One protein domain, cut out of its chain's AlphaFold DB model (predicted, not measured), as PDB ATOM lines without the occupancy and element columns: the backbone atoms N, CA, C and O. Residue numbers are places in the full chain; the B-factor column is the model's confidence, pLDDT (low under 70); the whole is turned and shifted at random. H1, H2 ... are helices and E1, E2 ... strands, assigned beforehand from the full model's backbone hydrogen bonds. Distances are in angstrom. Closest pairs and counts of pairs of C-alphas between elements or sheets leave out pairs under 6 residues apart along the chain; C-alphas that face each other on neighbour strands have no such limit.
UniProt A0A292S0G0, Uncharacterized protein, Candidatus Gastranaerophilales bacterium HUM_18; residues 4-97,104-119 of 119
ATOM      1  N   ASN A   4     117.129 135.684 129.942       92.44
ATOM      2  CA  ASN A   4     118.225 134.729 130.137       92.44
ATOM      3  C   ASN A   4     117.882 133.747 131.260       92.44
ATOM      4  O   ASN A   4     118.075 132.543 131.120       92.44
ATOM      5  N   ARG A   5     117.292 134.252 132.350       93.44
ATOM      6  CA  ARG A   5     116.802 133.415 133.447       93.44
ATOM      7  C   ARG A   5     115.739 132.420 132.977       93.44
ATOM      8  O   ARG A   5     115.802 131.256 133.361       93.44
ATOM      9  N   LEU A   6     114.776 132.858 132.162       94.88
ATOM     10  CA  LEU A   6     113.747 131.972 131.611       94.88
ATOM     11  C   LEU A   6     114.351 130.915 130.675       94.88
ATOM     12  O   LEU A   6     113.989 129.744 130.775       94.88
ATOM     13  N   GLU A   7     115.279 131.303 129.795       94.50
ATOM     14  CA  GLU A   7     115.962 130.356 128.908       94.50
ATOM     15  C   GLU A   7     116.722 129.284 129.683       94.50
ATOM     16  O   GLU A   7     116.552 128.105 129.381       94.50
ATOM     17  N   ASN A   8     117.494 129.670 130.701       95.06
ATOM     18  CA  ASN A   8     118.255 128.727 131.519       95.06
ATOM     19  C   ASN A   8     117.340 127.699 132.197       95.06
ATOM     20  O   ASN A   8     117.630 126.508 132.175       95.06
ATOM     21  N   LEU A   9     116.192 128.133 132.730       97.06
ATOM     22  CA  LEU A   9     115.217 127.212 133.317       97.06
ATOM     23  C   LEU A   9     114.664 126.221 132.285       97.06
ATOM     24  O   LEU A   9     114.539 125.039 132.590       97.06
ATOM     25  N   LEU A  10     114.357 126.684 131.072       96.94
ATOM     26  CA  LEU A  10     113.792 125.857 130.000       96.94
ATOM     27  C   LEU A  10     114.774 124.832 129.416       96.94
ATOM     28  O   LEU A  10     114.319 123.880 128.781       96.94
ATOM     29  N   PHE A  11     116.085 125.035 129.568       96.19
ATOM     30  CA  PHE A  11     117.096 124.088 129.083       96.19
ATOM     31  C   PHE A  11     117.191 122.830 129.951       96.19
ATOM     32  O   PHE A  11     117.401 121.747 129.408       96.19
ATOM     33  N   ASP A  12     116.959 122.950 131.260       95.62
ATOM     34  CA  ASP A  12     117.061 121.823 132.199       95.62
ATOM     35  C   ASP A  12     115.718 121.353 132.769       95.62
ATOM     36  O   ASP A  12     115.657 120.333 133.458       95.62
ATOM     37  N   ASN A  13     114.630 122.068 132.474       98.19
ATOM     38  CA  ASN A  13     113.309 121.782 133.022       98.19
ATOM     39  C   ASN A  13     112.206 121.896 131.968       98.19
ATOM     40  O   ASN A  13     112.350 122.484 130.891       98.19
ATOM     41  N   ILE A  14     111.052 121.352 132.330       98.38
ATOM     42  CA  ILE A  14     109.785 121.552 131.650       98.38
ATOM     43  C   ILE A  14     108.986 122.509 132.523       98.38
ATOM     44  O   ILE A  14     108.828 122.288 133.718       98.38
ATOM     45  N   LEU A  15     108.512 123.603 131.943       98.44
ATOM     46  CA  LEU A  15     107.806 124.637 132.686       98.44
ATOM     47  C   LEU A  15     106.325 124.600 132.358       98.44
ATOM     48  O   LEU A  15     105.955 124.541 131.183       98.44
ATOM     49  N   ILE A  16     105.490 124.725 133.386       97.94
ATOM     50  CA  ILE A  16     104.105 125.160 133.228       97.94
ATOM     51  C   ILE A  16     104.092 126.663 133.457       97.94
ATOM     52  O   ILE A  16     104.465 127.148 134.525       97.94
ATOM     53  N   ILE A  17     103.675 127.408 132.445       96.94
ATOM     54  CA  ILE A  17     103.653 128.866 132.475       96.94
ATOM     55  C   ILE A  17     102.273 129.395 132.112       96.94
ATOM     56  O   ILE A  17     101.507 128.744 131.400       96.94
ATOM     57  N   SER A  18     101.992 130.618 132.542       95.19
ATOM     58  CA  SER A  18     100.906 131.437 132.014       95.19
ATOM     59  C   SER A  18     101.443 132.745 131.454       95.19
ATOM     60  O   SER A  18     102.363 133.327 132.025       95.19
ATOM     61  N   PHE A  19     100.865 133.218 130.357       92.69
ATOM     62  CA  PHE A  19     101.235 134.491 129.735       92.69
ATOM     63  C   PHE A  19     100.060 135.095 128.965       92.69
ATOM     64  O   PHE A  19      99.097 134.396 128.631       92.69
ATOM     65  N   PHE A  20     100.135 136.391 128.660       90.00
ATOM     66  CA  PHE A  20      99.121 137.061 127.848       90.00
ATOM     67  C   PHE A  20      99.321 136.762 126.362       90.00
ATOM     68  O   PHE A  20     100.416 136.912 125.811       90.00
ATOM     69  N   ARG A  21      98.242 136.380 125.676       82.25
ATOM     70  CA  ARG A  21      98.255 136.247 124.218       82.25
ATOM     71  C   ARG A  21      98.419 137.618 123.560       82.25
ATOM     72  O   ARG A  21      97.603 138.513 123.770       82.25
ATOM     73  N   ARG A  22      99.441 137.750 122.708       77.25
ATOM     74  CA  ARG A  22      99.610 138.900 121.798       77.25
ATOM     75  C   ARG A  22      98.765 138.777 120.519       77.25
ATOM     76  O   ARG A  22      98.618 139.746 119.789       77.25
ATOM     77  N   THR A  23      98.204 137.597 120.253       72.94
ATOM     78  CA  THR A  23      97.332 137.302 119.106       72.94
ATOM     79  C   THR A  23      95.918 136.952 119.563       72.94
ATOM     80  O   THR A  23      95.681 136.734 120.750       72.94
ATOM     81  N   TYR A  24      94.960 136.917 118.632       63.34
ATOM     82  CA  TYR A  24      93.548 136.715 118.957       63.34
ATOM     83  C   TYR A  24      93.278 135.396 119.725       63.34
ATOM     84  O   TYR A  24      93.791 134.342 119.338       63.34
ATOM     85  N   PRO A  25      92.427 135.409 120.768       71.94
ATOM     86  CA  PRO A  25      91.892 136.588 121.449       71.94
ATOM     87  C   PRO A  25      92.991 137.282 122.266       71.94
ATOM     88  O   PRO A  25      93.563 136.690 123.186       71.94
ATOM     89  N   VAL A  26      93.275 138.537 121.906       74.19
ATOM     90  CA  VAL A  26      94.351 139.342 122.498       74.19
ATOM     91  C   VAL A  26      94.045 139.585 123.974       74.19
ATOM     92  O   VAL A  26      92.892 139.784 124.349       74.19
ATOM     93  N   GLY A  27      95.069 139.533 124.824       72.94
ATOM     94  CA  GLY A  27      94.941 139.821 126.254       72.94
ATOM     95  C   GLY A  27      94.352 138.685 127.092       72.94
ATOM     96  O   GLY A  27      94.382 138.770 128.317       72.94
ATOM     97  N   ARG A  28      93.883 137.581 126.488       83.31
ATOM     98  CA  ARG A  28      93.548 136.385 127.274       83.31
ATOM     99  C   ARG A  28      94.811 135.715 127.795       83.31
ATOM    100  O   ARG A  28      95.787 135.544 127.056       83.31
ATOM    101  N   VAL A  29      94.759 135.303 129.056       88.88
ATOM    102  CA  VAL A  29      95.784 134.451 129.654       88.88
ATOM    103  C   VAL A  29      95.709 133.079 128.991       88.88
ATOM    104  O   VAL A  29      94.630 132.526 128.792       88.88
ATOM    105  N   ARG A  30      96.865 132.543 128.614       89.94
ATOM    106  CA  ARG A  30      97.022 131.157 128.182       89.94
ATOM    107  C   ARG A  30      97.942 130.461 129.165       89.94
ATOM    108  O   ARG A  30      99.027 130.978 129.428       89.94
ATOM    109  N   ARG A  31      97.544 129.280 129.636       95.12
ATOM    110  CA  ARG A  31      98.430 128.339 130.323       95.12
ATOM    111  C   ARG A  31      99.033 127.367 129.307       95.12
ATOM    112  O   ARG A  31      98.402 127.008 128.312       95.12
ATOM    113  N   MET A  32     100.284 126.981 129.515       95.81
ATOM    114  CA  MET A  32     101.037 126.130 128.599       95.81
ATOM    115  C   MET A  32     102.082 125.328 129.361       95.81
ATOM    116  O   MET A  32     102.666 125.841 130.309       95.81
ATOM    117  N   ILE A  33     102.346 124.105 128.905       98.00
ATOM    118  CA  ILE A  33     103.495 123.306 129.333       98.00
ATOM    119  C   ILE A  33     104.512 123.230 128.194       98.00
ATOM    120  O   ILE A  33     104.159 122.909 127.057       98.00
ATOM    121  N   CYS A  34     105.763 123.595 128.465       98.12
ATOM    122  CA  CYS A  34     106.764 123.812 127.424       98.12
ATOM    123  C   CYS A  34     108.204 123.601 127.895       98.12
ATOM    124  O   CYS A  34     108.493 123.661 129.088       98.12
ATOM    125  N   THR A  35     109.120 123.395 126.946       98.19
ATOM    126  CA  THR A  35     110.548 123.208 127.241       98.19
ATOM    127  C   THR A  35     111.450 123.537 126.042       98.19
ATOM    128  O   THR A  35     110.977 123.655 124.906       98.19
ATOM    129  N   LYS A  36     112.755 123.683 126.310       97.19
ATOM    130  CA  LYS A  36     113.862 123.676 125.333       97.19
ATOM    131  C   LYS A  36     114.867 122.541 125.612       97.19
ATOM    132  O   LYS A  36     115.904 122.487 124.956       97.19
ATOM    133  N   SER A  37     114.579 121.671 126.579       97.06
ATOM    134  CA  SER A  37     115.472 120.605 127.028       97.06
ATOM    135  C   SER A  37     115.737 119.557 125.942       97.06
ATOM    136  O   SER A  37     114.919 119.294 125.054       97.06
ATOM    137  N   ASP A  38     116.897 118.919 126.063       96.12
ATOM    138  CA  ASP A  38     117.359 117.775 125.279       96.12
ATOM    139  C   ASP A  38     116.386 116.582 125.260       96.12
ATOM    140  O   ASP A  38     116.416 115.800 124.302       96.12
ATOM    141  N   ILE A  39     115.447 116.487 126.213       96.69
ATOM    142  CA  ILE A  39     114.375 115.476 126.199       96.69
ATOM    143  C   ILE A  39     113.550 115.480 124.906       96.69
ATOM    144  O   ILE A  39     112.993 114.450 124.536       96.69
ATOM    145  N   LEU A  40     113.483 116.612 124.200       97.12
ATOM    146  CA  LEU A  40     112.782 116.733 122.924       97.12
ATOM    147  C   LEU A  40     113.449 115.891 121.831       97.12
ATOM    148  O   LEU A  40     112.781 115.320 120.972       97.12
ATOM    149  N   THR A  41     114.777 115.797 121.874       95.62
ATOM    150  CA  THR A  41     115.575 115.094 120.864       95.62
ATOM    151  C   THR A  41     115.671 113.591 121.101       95.62
ATOM    152  O   THR A  41     116.035 112.867 120.167       95.62
ATOM    153  N   SER A  42     115.308 113.127 122.303       95.50
ATOM    154  CA  SER A  42     115.279 111.710 122.666       95.50
ATOM    155  C   SER A  42     114.270 110.926 121.823       95.50
ATOM    156  O   SER A  42     113.381 111.492 121.177       95.50
ATOM    157  N   PHE A  43     114.379 109.595 121.845       95.31
ATOM    158  CA  PHE A  43     113.412 108.727 121.174       95.31
ATOM    159  C   PHE A  43     111.980 109.000 121.662       95.31
ATOM    160  O   PHE A  43     111.086 109.227 120.844       95.31
ATOM    161  N   GLN A  44     111.772 109.075 122.984       94.81
ATOM    162  CA  GLN A  44     110.460 109.394 123.551       94.81
ATOM    163  C   GLN A  44     109.987 110.794 123.141       94.81
ATOM    164  O   GLN A  44     108.807 110.969 122.845       94.81
ATOM    165  N   GLY A  45     110.882 111.784 123.070       96.00
ATOM    166  CA  GLY A  45     110.547 113.134 122.614       96.00
ATOM    167  C   GLY A  45     110.010 113.154 121.182       96.00
ATOM    168  O   GLY A  45     108.963 113.740 120.904       96.00
ATOM    169  N   ARG A  46     110.666 112.433 120.270       94.81
ATOM    170  CA  ARG A  46     110.234 112.342 118.868       94.81
ATOM    171  C   ARG A  46     108.909 111.601 118.708       94.81
ATOM    172  O   ARG A  46     108.061 112.058 117.949       94.81
ATOM    173  N   VAL A  47     108.724 110.489 119.422       95.69
ATOM    174  CA  VAL A  47     107.531 109.636 119.284       95.69
ATOM    175  C   VAL A  47     106.322 110.225 120.014       95.69
ATOM    176  O   VAL A  47     105.265 110.390 119.410       95.69
ATOM    177  N   ASN A  48     106.469 110.594 121.289       95.88
ATOM    178  CA  ASN A  48     105.339 110.984 122.141       95.88
ATOM    179  C   ASN A  48     105.012 112.481 122.062       95.88
ATOM    180  O   ASN A  48     103.861 112.881 122.253       95.88
ATOM    181  N   LEU A  49     106.014 113.324 121.795       96.62
ATOM    182  CA  LEU A  49     105.837 114.779 121.700       96.62
ATOM    183  C   LEU A  49     105.791 115.266 120.250       96.62
ATOM    184  O   LEU A  49     105.625 116.466 120.039       96.62
ATOM    185  N   ASN A  50     105.939 114.356 119.273       96.88
ATOM    186  CA  ASN A  50     106.006 114.668 117.841       96.88
ATOM    187  C   ASN A  50     107.036 115.778 117.555       96.88
ATOM    188  O   ASN A  50     106.811 116.663 116.725       96.88
ATOM    189  N   TYR A  51     108.152 115.768 118.296       97.19
ATOM    190  CA  TYR A  51     109.140 116.834 118.214       97.19
ATOM    191  C   TYR A  51     109.812 116.878 116.843       97.19
ATOM    192  O   TYR A  51     110.254 115.861 116.299       97.19
ATOM    193  N   ARG A  52     109.937 118.096 116.308       94.38
ATOM    194  CA  ARG A  52     110.601 118.374 115.036       94.38
ATOM    195  C   ARG A  52     111.673 119.439 115.255       94.38
ATOM    196  O   ARG A  52     111.317 120.569 115.599       94.38
ATOM    197  N   PRO A  53     112.961 119.119 115.040       92.25
ATOM    198  CA  PRO A  53     114.025 120.112 115.100       92.25
ATOM    199  C   PRO A  53     113.737 121.304 114.177       92.25
ATOM    200  O   PRO A  53     113.150 121.116 113.103       92.25
ATOM    201  N   PRO A  54     114.129 122.528 114.568       90.38
ATOM    202  CA  PRO A  54     113.919 123.696 113.730       90.38
ATOM    203  C   PRO A  54     114.762 123.563 112.455       90.38
ATOM    204  O   PRO A  54     115.945 123.236 112.514       90.38
ATOM    205  N   LYS A  55     114.146 123.800 111.293       88.81
ATOM    206  CA  LYS A  55     114.826 123.711 109.985       88.81
ATOM    207  C   LYS A  55     115.563 124.994 109.605       88.81
ATOM    208  O   LYS A  55     116.499 124.956 108.814       88.81
ATOM    209  N   HIS A  56     115.112 126.120 110.147       86.69
ATOM    210  CA  HIS A  56     115.624 127.446 109.841       86.69
ATOM    211  C   HIS A  56     115.776 128.246 111.127       86.69
ATOM    212  O   HIS A  56     115.058 128.018 112.106       86.69
ATOM    213  N   SER A  57     116.690 129.208 111.097       83.19
ATOM    214  CA  SER A  57     116.792 130.211 112.147       83.19
ATOM    215  C   SER A  57     115.516 131.063 112.200       83.19
ATOM    216  O   SER A  57     114.900 131.307 111.158       83.19
ATOM    217  N   PRO A  58     115.108 131.538 113.389       84.44
ATOM    218  CA  PRO A  58     114.001 132.476 113.514       84.44
ATOM    219  C   PRO A  58     114.242 133.733 112.673       84.44
ATOM    220  O   PRO A  58     115.346 134.270 112.661       84.44
ATOM    221  N   THR A  59     113.199 134.225 112.009       84.06
ATOM    222  CA  THR A  59     113.254 135.449 111.193       84.06
ATOM    223  C   THR A  59     113.326 136.728 112.026       84.06
ATOM    224  O   THR A  59     113.683 137.777 111.504       84.06
ATOM    225  N   ILE A  60     112.977 136.653 113.311       83.62
ATOM    226  CA  ILE A  60     112.889 137.798 114.219       83.62
ATOM    227  C   ILE A  60     113.963 137.685 115.300       83.62
ATOM    228  O   ILE A  60     114.223 136.607 115.843       83.62
ATOM    229  N   ASN A  61     114.544 138.830 115.656       86.00
ATOM    230  CA  ASN A  61     115.510 138.944 116.735       86.00
ATOM    231  C   ASN A  61     114.835 138.750 118.105       86.00
ATOM    232  O   ASN A  61     114.172 139.639 118.639       86.00
ATOM    233  N   GLN A  62     115.032 137.577 118.707       88.44
ATOM    234  CA  GLN A  62     114.424 137.236 119.997       88.44
ATOM    235  C   GLN A  62     114.830 138.185 121.135       88.44
ATOM    236  O   GLN A  62     114.028 138.452 122.031       88.44
ATOM    237  N   LYS A  63     116.066 138.703 121.101       87.44
ATOM    238  CA  LYS A  63     116.601 139.592 122.140       87.44
ATOM    239  C   LYS A  63     115.947 140.967 122.077       87.44
ATOM    240  O   LYS A  63     115.562 141.496 123.110       87.44
ATOM    241  N   GLU A  64     115.800 141.504 120.872       87.75
ATOM    242  CA  GLU A  64     115.190 142.815 120.633       87.75
ATOM    243  C   GLU A  64     113.717 142.850 121.053       87.75
ATOM    244  O   GLU A  64     113.269 143.808 121.671       87.75
ATOM    245  N   HIS A  65     112.982 141.763 120.806       88.06
ATOM    246  CA  HIS A  65     111.564 141.666 121.161       88.06
ATOM    247  C   HIS A  65     111.292 141.046 122.538       88.06
ATOM    248  O   HIS A  65     110.126 140.833 122.880       88.06
ATOM    249  N   ASN A  66     112.344 140.735 123.306       91.19
ATOM    250  CA  ASN A  66     112.260 140.117 124.630       91.19
ATOM    251  C   ASN A  66     111.361 138.860 124.656       91.19
ATOM    252  O   ASN A  66     110.500 138.666 125.524       91.19
ATOM    253  N   ILE A  67     111.555 137.992 123.665       91.69
ATOM    254  CA  ILE A  67     110.809 136.744 123.496       91.69
ATOM    255  C   ILE A  67     111.721 135.523 123.647       91.69
ATOM    256  O   ILE A  67     112.931 135.602 123.440       91.69
ATOM    257  N   VAL A  68     111.119 134.378 123.961       93.31
ATOM    258  CA  VAL A  68     111.766 133.062 123.880       93.31
ATOM    259  C   VAL A  68     110.922 132.147 123.004       93.31
ATOM    260  O   VAL A  68     109.697 132.101 123.136       93.31
ATOM    261  N   ILE A  69     111.582 131.411 122.111       93.56
ATOM    262  CA  ILE A  69     110.953 130.356 121.315       93.56
ATOM    263  C   ILE A  69     111.122 129.014 122.031       93.56
ATOM    264  O   ILE A  69     112.238 128.617 122.375       93.56
ATOM    265  N   VAL A  70     110.010 128.311 122.241       95.75
ATOM    266  CA  VAL A  70     109.967 127.011 122.930       95.75
ATOM    267  C   VAL A  70     109.100 126.014 122.180       95.75
ATOM    268  O   VAL A  70     108.298 126.406 121.331       95.75
ATOM    269  N   TRP A  71     109.203 124.740 122.547       97.56
ATOM    270  CA  TRP A  71     108.244 123.720 122.136       97.56
ATOM    271  C   TRP A  71     107.069 123.656 123.121       97.56
ATOM    272  O   TRP A  71     107.280 123.450 124.318       97.56
ATOM    273  N   ASP A  72     105.838 123.833 122.635       97.00
ATOM    274  CA  ASP A  72     104.609 123.589 123.405       97.00
ATOM    275  C   ASP A  72     104.287 122.092 123.357       97.00
ATOM    276  O   ASP A  72     104.063 121.524 122.289       97.00
ATOM    277  N   ILE A  73     104.269 121.450 124.523       97.56
ATOM    278  CA  ILE A  73     104.105 119.999 124.661       97.56
ATOM    279  C   ILE A  73     102.701 119.543 124.250       97.56
ATOM    280  O   ILE A  73     102.555 118.473 123.659       97.56
ATOM    281  N   LEU A  74     101.665 120.336 124.544       96.00
ATOM    282  CA  LEU A  74     100.282 119.967 124.234       96.00
ATOM    283  C   LEU A  74      99.912 120.308 122.796       96.00
ATOM    284  O   LEU A  74      99.197 119.540 122.153       96.00
ATOM    285  N   CYS A  75     100.382 121.449 122.287       93.50
ATOM    286  CA  CYS A  75     100.154 121.813 120.891       93.50
ATOM    287  C   CYS A  75     101.111 121.132 119.909       93.50
ATOM    288  O   CYS A  75     100.807 121.140 118.720       93.50
ATOM    289  N   GLN A  76     102.223 120.568 120.389       95.31
ATOM    290  CA  GLN A  76     103.260 119.922 119.577       95.31
ATOM    291  C   GLN A  76     103.787 120.830 118.458       95.31
ATOM    292  O   GLN A  76     103.876 120.431 117.297       95.31
ATOM    293  N   ASP A  77     104.087 122.079 118.813       95.12
ATOM    294  CA  ASP A  77     104.576 123.081 117.871       95.12
ATOM    295  C   ASP A  77     105.320 124.212 118.600       95.12
ATOM    296  O   ASP A  77     105.197 124.388 119.818       95.12
ATOM    297  N   TYR A  78     106.090 125.001 117.855       93.94
ATOM    298  CA  TYR A  78     106.855 126.113 118.403       93.94
ATOM    299  C   TYR A  78     105.953 127.276 118.821       93.94
ATOM    300  O   TYR A  78     105.017 127.666 118.116       93.94
ATOM    301  N   ARG A  79     106.251 127.881 119.973       92.31
ATOM    302  CA  ARG A  79     105.547 129.062 120.487       92.31
ATOM    303  C   ARG A  79     106.524 130.154 120.869       92.31
ATOM    304  O   ARG A  79     107.606 129.893 121.385       92.31
ATOM    305  N   TRP A  80     106.096 131.378 120.597       91.12
ATOM    306  CA  TRP A  80     106.834 132.597 120.872       91.12
ATOM    307  C   TRP A  80     106.262 133.189 122.148       91.12
ATOM    308  O   TRP A  80     105.089 133.568 122.183       91.12
ATOM    309  N   ILE A  81     107.069 133.221 123.200       91.62
ATOM    310  CA  ILE A  81     106.617 133.633 124.522       91.62
ATOM    311  C   ILE A  81     107.197 135.008 124.851       91.62
ATOM    312  O   ILE A  81     108.418 135.150 124.865       91.62
ATOM    313  N   PRO A  82     106.356 136.006 125.167       91.06
ATOM    314  CA  PRO A  82     106.815 137.313 125.625       91.06
ATOM    315  C   PRO A  82     107.207 137.303 127.106       91.06
ATOM    316  O   PRO A  82     106.342 137.175 127.975       91.06
ATOM    317  N   CYS A  83     108.495 137.500 127.404       92.00
ATOM    318  CA  CYS A  83     109.058 137.355 128.756       92.00
ATOM    319  C   CYS A  83     108.510 138.371 129.771       92.00
ATOM    320  O   CYS A  83     108.538 138.114 130.979       92.00
ATOM    321  N   GLU A  84     107.984 139.509 129.307       90.69
ATOM    322  CA  GLU A  84     107.323 140.509 130.158       90.69
ATOM    323  C   GLU A  84     106.118 139.937 130.910       90.69
ATOM    324  O   GLU A  84     105.922 140.262 132.075       90.69
ATOM    325  N   SER A  85     105.330 139.077 130.256       90.06
ATOM    326  CA  SER A  85     104.051 138.586 130.793       90.06
ATOM    327  C   SER A  85     104.103 137.152 131.316       90.06
ATOM    328  O   SER A  85     103.076 136.605 131.706       90.06
ATOM    329  N   VAL A  86     105.283 136.527 131.294       94.25
ATOM    330  CA  VAL A  86     105.447 135.153 131.768       94.25
ATOM    331  C   VAL A  86     105.357 135.109 133.281       94.25
ATOM    332  O   VAL A  86     106.163 135.721 133.982       94.25
ATOM    333  N   ASN A  87     104.434 134.281 133.750       95.19
ATOM    334  CA  ASN A  87     104.392 133.772 135.104       95.19
ATOM    335  C   ASN A  87     104.675 132.264 135.078       95.19
ATOM    336  O   ASN A  87     104.047 131.528 134.315       95.19
ATOM    337  N   ILE A  88     105.627 131.814 135.895       96.69
ATOM    338  CA  ILE A  88     105.947 130.392 136.049       96.69
ATOM    339  C   ILE A  88     105.017 129.831 137.122       96.69
ATOM    340  O   ILE A  88     105.010 130.320 138.246       96.69
ATOM    341  N   ILE A  89     104.230 128.827 136.754       97.06
ATOM    342  CA  ILE A  89     103.294 128.141 137.649       97.06
ATOM    343  C   ILE A  89     103.988 126.944 138.289       97.06
ATOM    344  O   ILE A  89     103.896 126.754 139.497       97.06
ATOM    345  N   GLU A  90     104.699 126.158 137.483       97.38
ATOM    346  CA  GLU A  90     105.369 124.943 137.936       97.38
ATOM    347  C   GLU A  90     106.670 124.727 137.161       97.38
ATOM    348  O   GLU A  90     106.774 125.067 135.976       97.38
ATOM    349  N   VAL A  91     107.655 124.150 137.844       98.12
ATOM    350  CA  VAL A  91     108.935 123.723 137.281       98.12
ATOM    351  C   VAL A  91     109.023 122.217 137.474       98.12
ATOM    352  O   VAL A  91     109.068 121.748 138.605       98.12
ATOM    353  N   ILE A  92     109.053 121.475 136.374       98.31
ATOM    354  CA  ILE A  92     109.158 120.019 136.364       98.31
ATOM    355  C   ILE A  92     110.586 119.664 135.932       98.31
ATOM    356  O   ILE A  92     110.951 119.931 134.778       98.31
ATOM    357  N   PRO A  93     111.406 119.070 136.814       97.88
ATOM    358  CA  PRO A  93     112.744 118.612 136.462       97.88
ATOM    359  C   PRO A  93     112.726 117.625 135.288       97.88
ATOM    360  O   PRO A  93     111.849 116.760 135.189       97.88
ATOM    361  N   LYS A  94     113.708 117.712 134.380       96.19
ATOM    362  CA  LYS A  94     113.734 116.873 133.165       96.19
ATOM    363  C   LYS A  94     113.711 115.364 133.434       96.19
ATOM    364  O   LYS A  94     113.135 114.613 132.651       96.19
ATOM    365  N   ASN A  95     114.319 114.921 134.534       96.31
ATOM    366  CA  ASN A  95     114.365 113.520 134.961       96.31
ATOM    367  C   ASN A  95     113.004 113.001 135.453       96.31
ATOM    368  O   ASN A  95     112.758 111.800 135.398       96.31
ATOM    369  N   GLU A  96     112.113 113.888 135.895       97.06
ATOM    370  CA  GLU A  96     110.779 113.538 136.399       97.06
ATOM    371  C   GLU A  96     109.689 113.679 135.330       97.06
ATOM    372  O   GLU A  96     108.596 113.122 135.460       97.06
ATOM    373  N   PHE A  97     109.993 114.379 134.235       97.56
ATOM    374  CA  PHE A  97     109.011 114.729 133.217       97.56
ATOM    375  C   PHE A  97     108.263 113.534 132.631       97.56
ATOM    376  O   PHE A  97     107.056 113.624 132.438       97.56
ATOM    377  N   ALA A 104      99.865 112.345 134.131       95.44
ATOM    378  CA  ALA A 104      99.072 113.570 134.071       95.44
ATOM    379  C   ALA A 104      98.661 113.952 132.646       95.44
ATOM    380  O   ALA A 104      97.514 114.319 132.439       95.44
ATOM    381  N   LEU A 105      99.555 113.879 131.651       95.56
ATOM    382  CA  LEU A 105      99.294 114.443 130.313       95.56
ATOM    383  C   LEU A 105      98.751 113.429 129.307       95.56
ATOM    384  O   LEU A 105      97.906 113.769 128.475       95.56
ATOM    385  N   LEU A 106      99.260 112.201 129.350       95.62
ATOM    386  CA  LEU A 106      98.868 111.123 128.452       95.62
ATOM    387  C   LEU A 106      97.387 110.733 128.623       95.62
ATOM    388  O   LEU A 106      96.715 110.605 127.599       95.62
ATOM    389  N   PRO A 107      96.835 110.625 129.851       97.31
ATOM    390  CA  PRO A 107      95.432 110.257 130.048       97.31
ATOM    391  C   PRO A 107      94.443 111.384 129.723       97.31
ATOM    392  O   PRO A 107      93.249 111.124 129.590       97.31
ATOM    393  N   MET A 108      94.909 112.637 129.598       96.69
ATOM    394  CA  MET A 108      94.029 113.777 129.334       96.69
ATOM    395  C   MET A 108      93.298 113.622 128.002       96.69
ATOM    396  O   MET A 108      93.908 113.498 126.931       96.69
ATOM    397  N   SER A 109      91.977 113.771 128.054       96.81
ATOM    398  CA  SER A 109      91.170 113.909 126.853       96.81
ATOM    399  C   SER A 109      91.479 115.228 126.134       96.81
ATOM    400  O   SER A 109      92.098 116.152 126.671       96.81
ATOM    401  N   LYS A 110      90.991 115.369 124.896       94.38
ATOM    402  CA  LYS A 110      91.075 116.647 124.167       94.38
ATOM    403  C   LYS A 110      90.441 117.797 124.960       94.38
ATOM    404  O   LYS A 110      90.959 118.910 124.932       94.38
ATOM    405  N   ARG A 111      89.341 117.523 125.672       95.75
ATOM    406  CA  ARG A 111      88.635 118.513 126.491       95.75
ATOM    407  C   ARG A 111      89.488 118.957 127.676       95.75
ATOM    408  O   ARG A 111      89.588 120.157 127.908       95.75
ATOM    409  N   ASP A 112      90.152 118.021 128.347       96.06
ATOM    410  CA  ASP A 112      91.002 118.319 129.506       96.06
ATOM    411  C   ASP A 112      92.220 119.146 129.097       96.06
ATOM    412  O   ASP A 112      92.561 120.118 129.763       96.06
ATOM    413  N   LYS A 113      92.815 118.848 127.935       94.88
ATOM    414  CA  LYS A 113      93.914 119.652 127.370       94.88
ATOM    415  C   LYS A 113      93.475 121.084 127.068       94.88
ATOM    416  O   LYS A 113      94.218 122.025 127.336       94.88
ATOM    417  N   ILE A 114      92.273 121.268 126.518       92.88
ATOM    418  CA  ILE A 114      91.709 122.604 126.273       92.88
ATOM    419  C   ILE A 114      91.461 123.333 127.596       92.88
ATOM    420  O   ILE A 114      91.832 124.498 127.715       92.88
ATOM    421  N   ALA A 115      90.879 122.654 128.588       93.31
ATOM    422  CA  ALA A 115      90.653 123.219 129.915       93.31
ATOM    423  C   ALA A 115      91.974 123.637 130.580       93.31
ATOM    424  O   ALA A 115      92.096 124.776 131.020       93.31
ATOM    425  N   PHE A 116      92.996 122.775 130.539       94.38
ATOM    426  CA  PHE A 116      94.342 123.077 131.022       94.38
ATOM    427  C   PHE A 116      94.914 124.334 130.363       94.38
ATOM    428  O   PHE A 116      95.416 125.207 131.061       94.38
ATOM    429  N   MET A 117      94.828 124.445 129.031       91.69
ATOM    430  CA  MET A 117      95.364 125.597 128.296       91.69
ATOM    431  C   MET A 117      94.615 126.903 128.575       91.69
ATOM    432  O   MET A 117      95.196 127.983 128.431       91.69
ATOM    433  N   ASN A 118      93.333 126.810 128.928       88.12
ATOM    434  CA  ASN A 118      92.508 127.969 129.254       88.12
ATOM    435  C   ASN A 118      92.752 128.490 130.672       88.12
ATOM    436  O   ASN A 118      92.516 129.676 130.873       88.12
ATOM    437  N   GLY A 119      93.326 127.658 131.552       67.38
ATOM    438  CA  GLY A 119      93.967 128.078 132.798       67.38
ATOM    439  C   GLY A 119      93.017 128.449 133.919       67.38
ATOM    440  O   GLY A 119      92.262 129.423 133.753       67.38
TER     441      GLY A 119
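What this domain is: This is residues 4 to 97 and 104 to 119 of the 119 residues of an uncharacterized protein of Candidatus Gastranaerophilales bacterium HUM_18 (UniProt A0A292S0G0). A strongly twisted and curled sheet of five strands makes the body; H1 packs in its curve, close to E2, E3 and E5, while H3 packs on E2 well away from H1. Short H2 lies off the sheet, followed by a long loop, residues 49 to 66, far from the mean of the C-alphas. The 110 printed residues hold three named helices and five named strands, along the chain H1 E1 E2 H2 E3 E4 E5 H3, a mixed class of helices and strands. The sheet's order is E4 - E3 - E2 - E1 - E5, all antiparallel. The whole is compact, with a radius of gyration of the C-alphas of 13.7 A, and spans 35 by 29 by 24 A.

Where its parts are: H1, residues 4 to 12, begins at C-alpha 4, (118.225, 134.729, 130.137), and is 13.1 A long. E1, residues 13 to 20, is 21.5 A long, and E2, residues 29 to 35, 18.7 A. H2, residues 43 to 48, is 8.4 A long. E3, residues 67 to 72, begins at C-alpha 67, (110.809, 136.744, 123.496), and is 14.5 A long. E4, residues 77 to 82, is 16.4 A long, and E5, residues 87 to 93, 17.4 A. H3, residues 110 to 118, is 12.5 A long and ends at C-alpha 118, (92.508, 127.969, 129.254).

How they stand to each other: E1 and E2 form a hairpin, at 159 degrees between directions, with N 17 and O 32 within hydrogen-bond range at 2.8 A. E5, an edge strand, is antiparallel to E1 at 166 degrees, with N 14 and O 92 2.8 A apart. E3 is antiparallel to E2, with N 71 and O 35 3.1 A apart. E3 and E4, the other edge strand, form a hairpin at 148 degrees, with N 72 and O 77 2.9 A apart. H1 is on the sheet; its closest C-alphas to E2 are those of Leu 10 and Thr 35, 5.0 A, and to E3 those of Glu 7 and Val 68, 7.1 A. H3 is on the sheet at a height over the sheet of 5.8 A, over none of the strands; the closest C-alphas of H3 and E2 are those of Met 117 and Arg 31, 4.6 A. H2 is not on the sheet, and H1, H2 and H3 are apart from one another. Each O i to N i+4 pair is within hydrogen-bond range in H2 and H3, and 4 of 5 in H1.

The domain as a whole: The two C-alphas farthest apart are those of Glu 64 and Pro 107, 39.2 A. Residues 98 to 103 are cut out, in the link across the cut from E5 to H3; C-alphas 97 and 104 are 10.0 A apart. The link from H2 to E3 is long, with 18 residues. The mean pLDDT of the printed part is 92.4, and residues 24 and 119 are under 70.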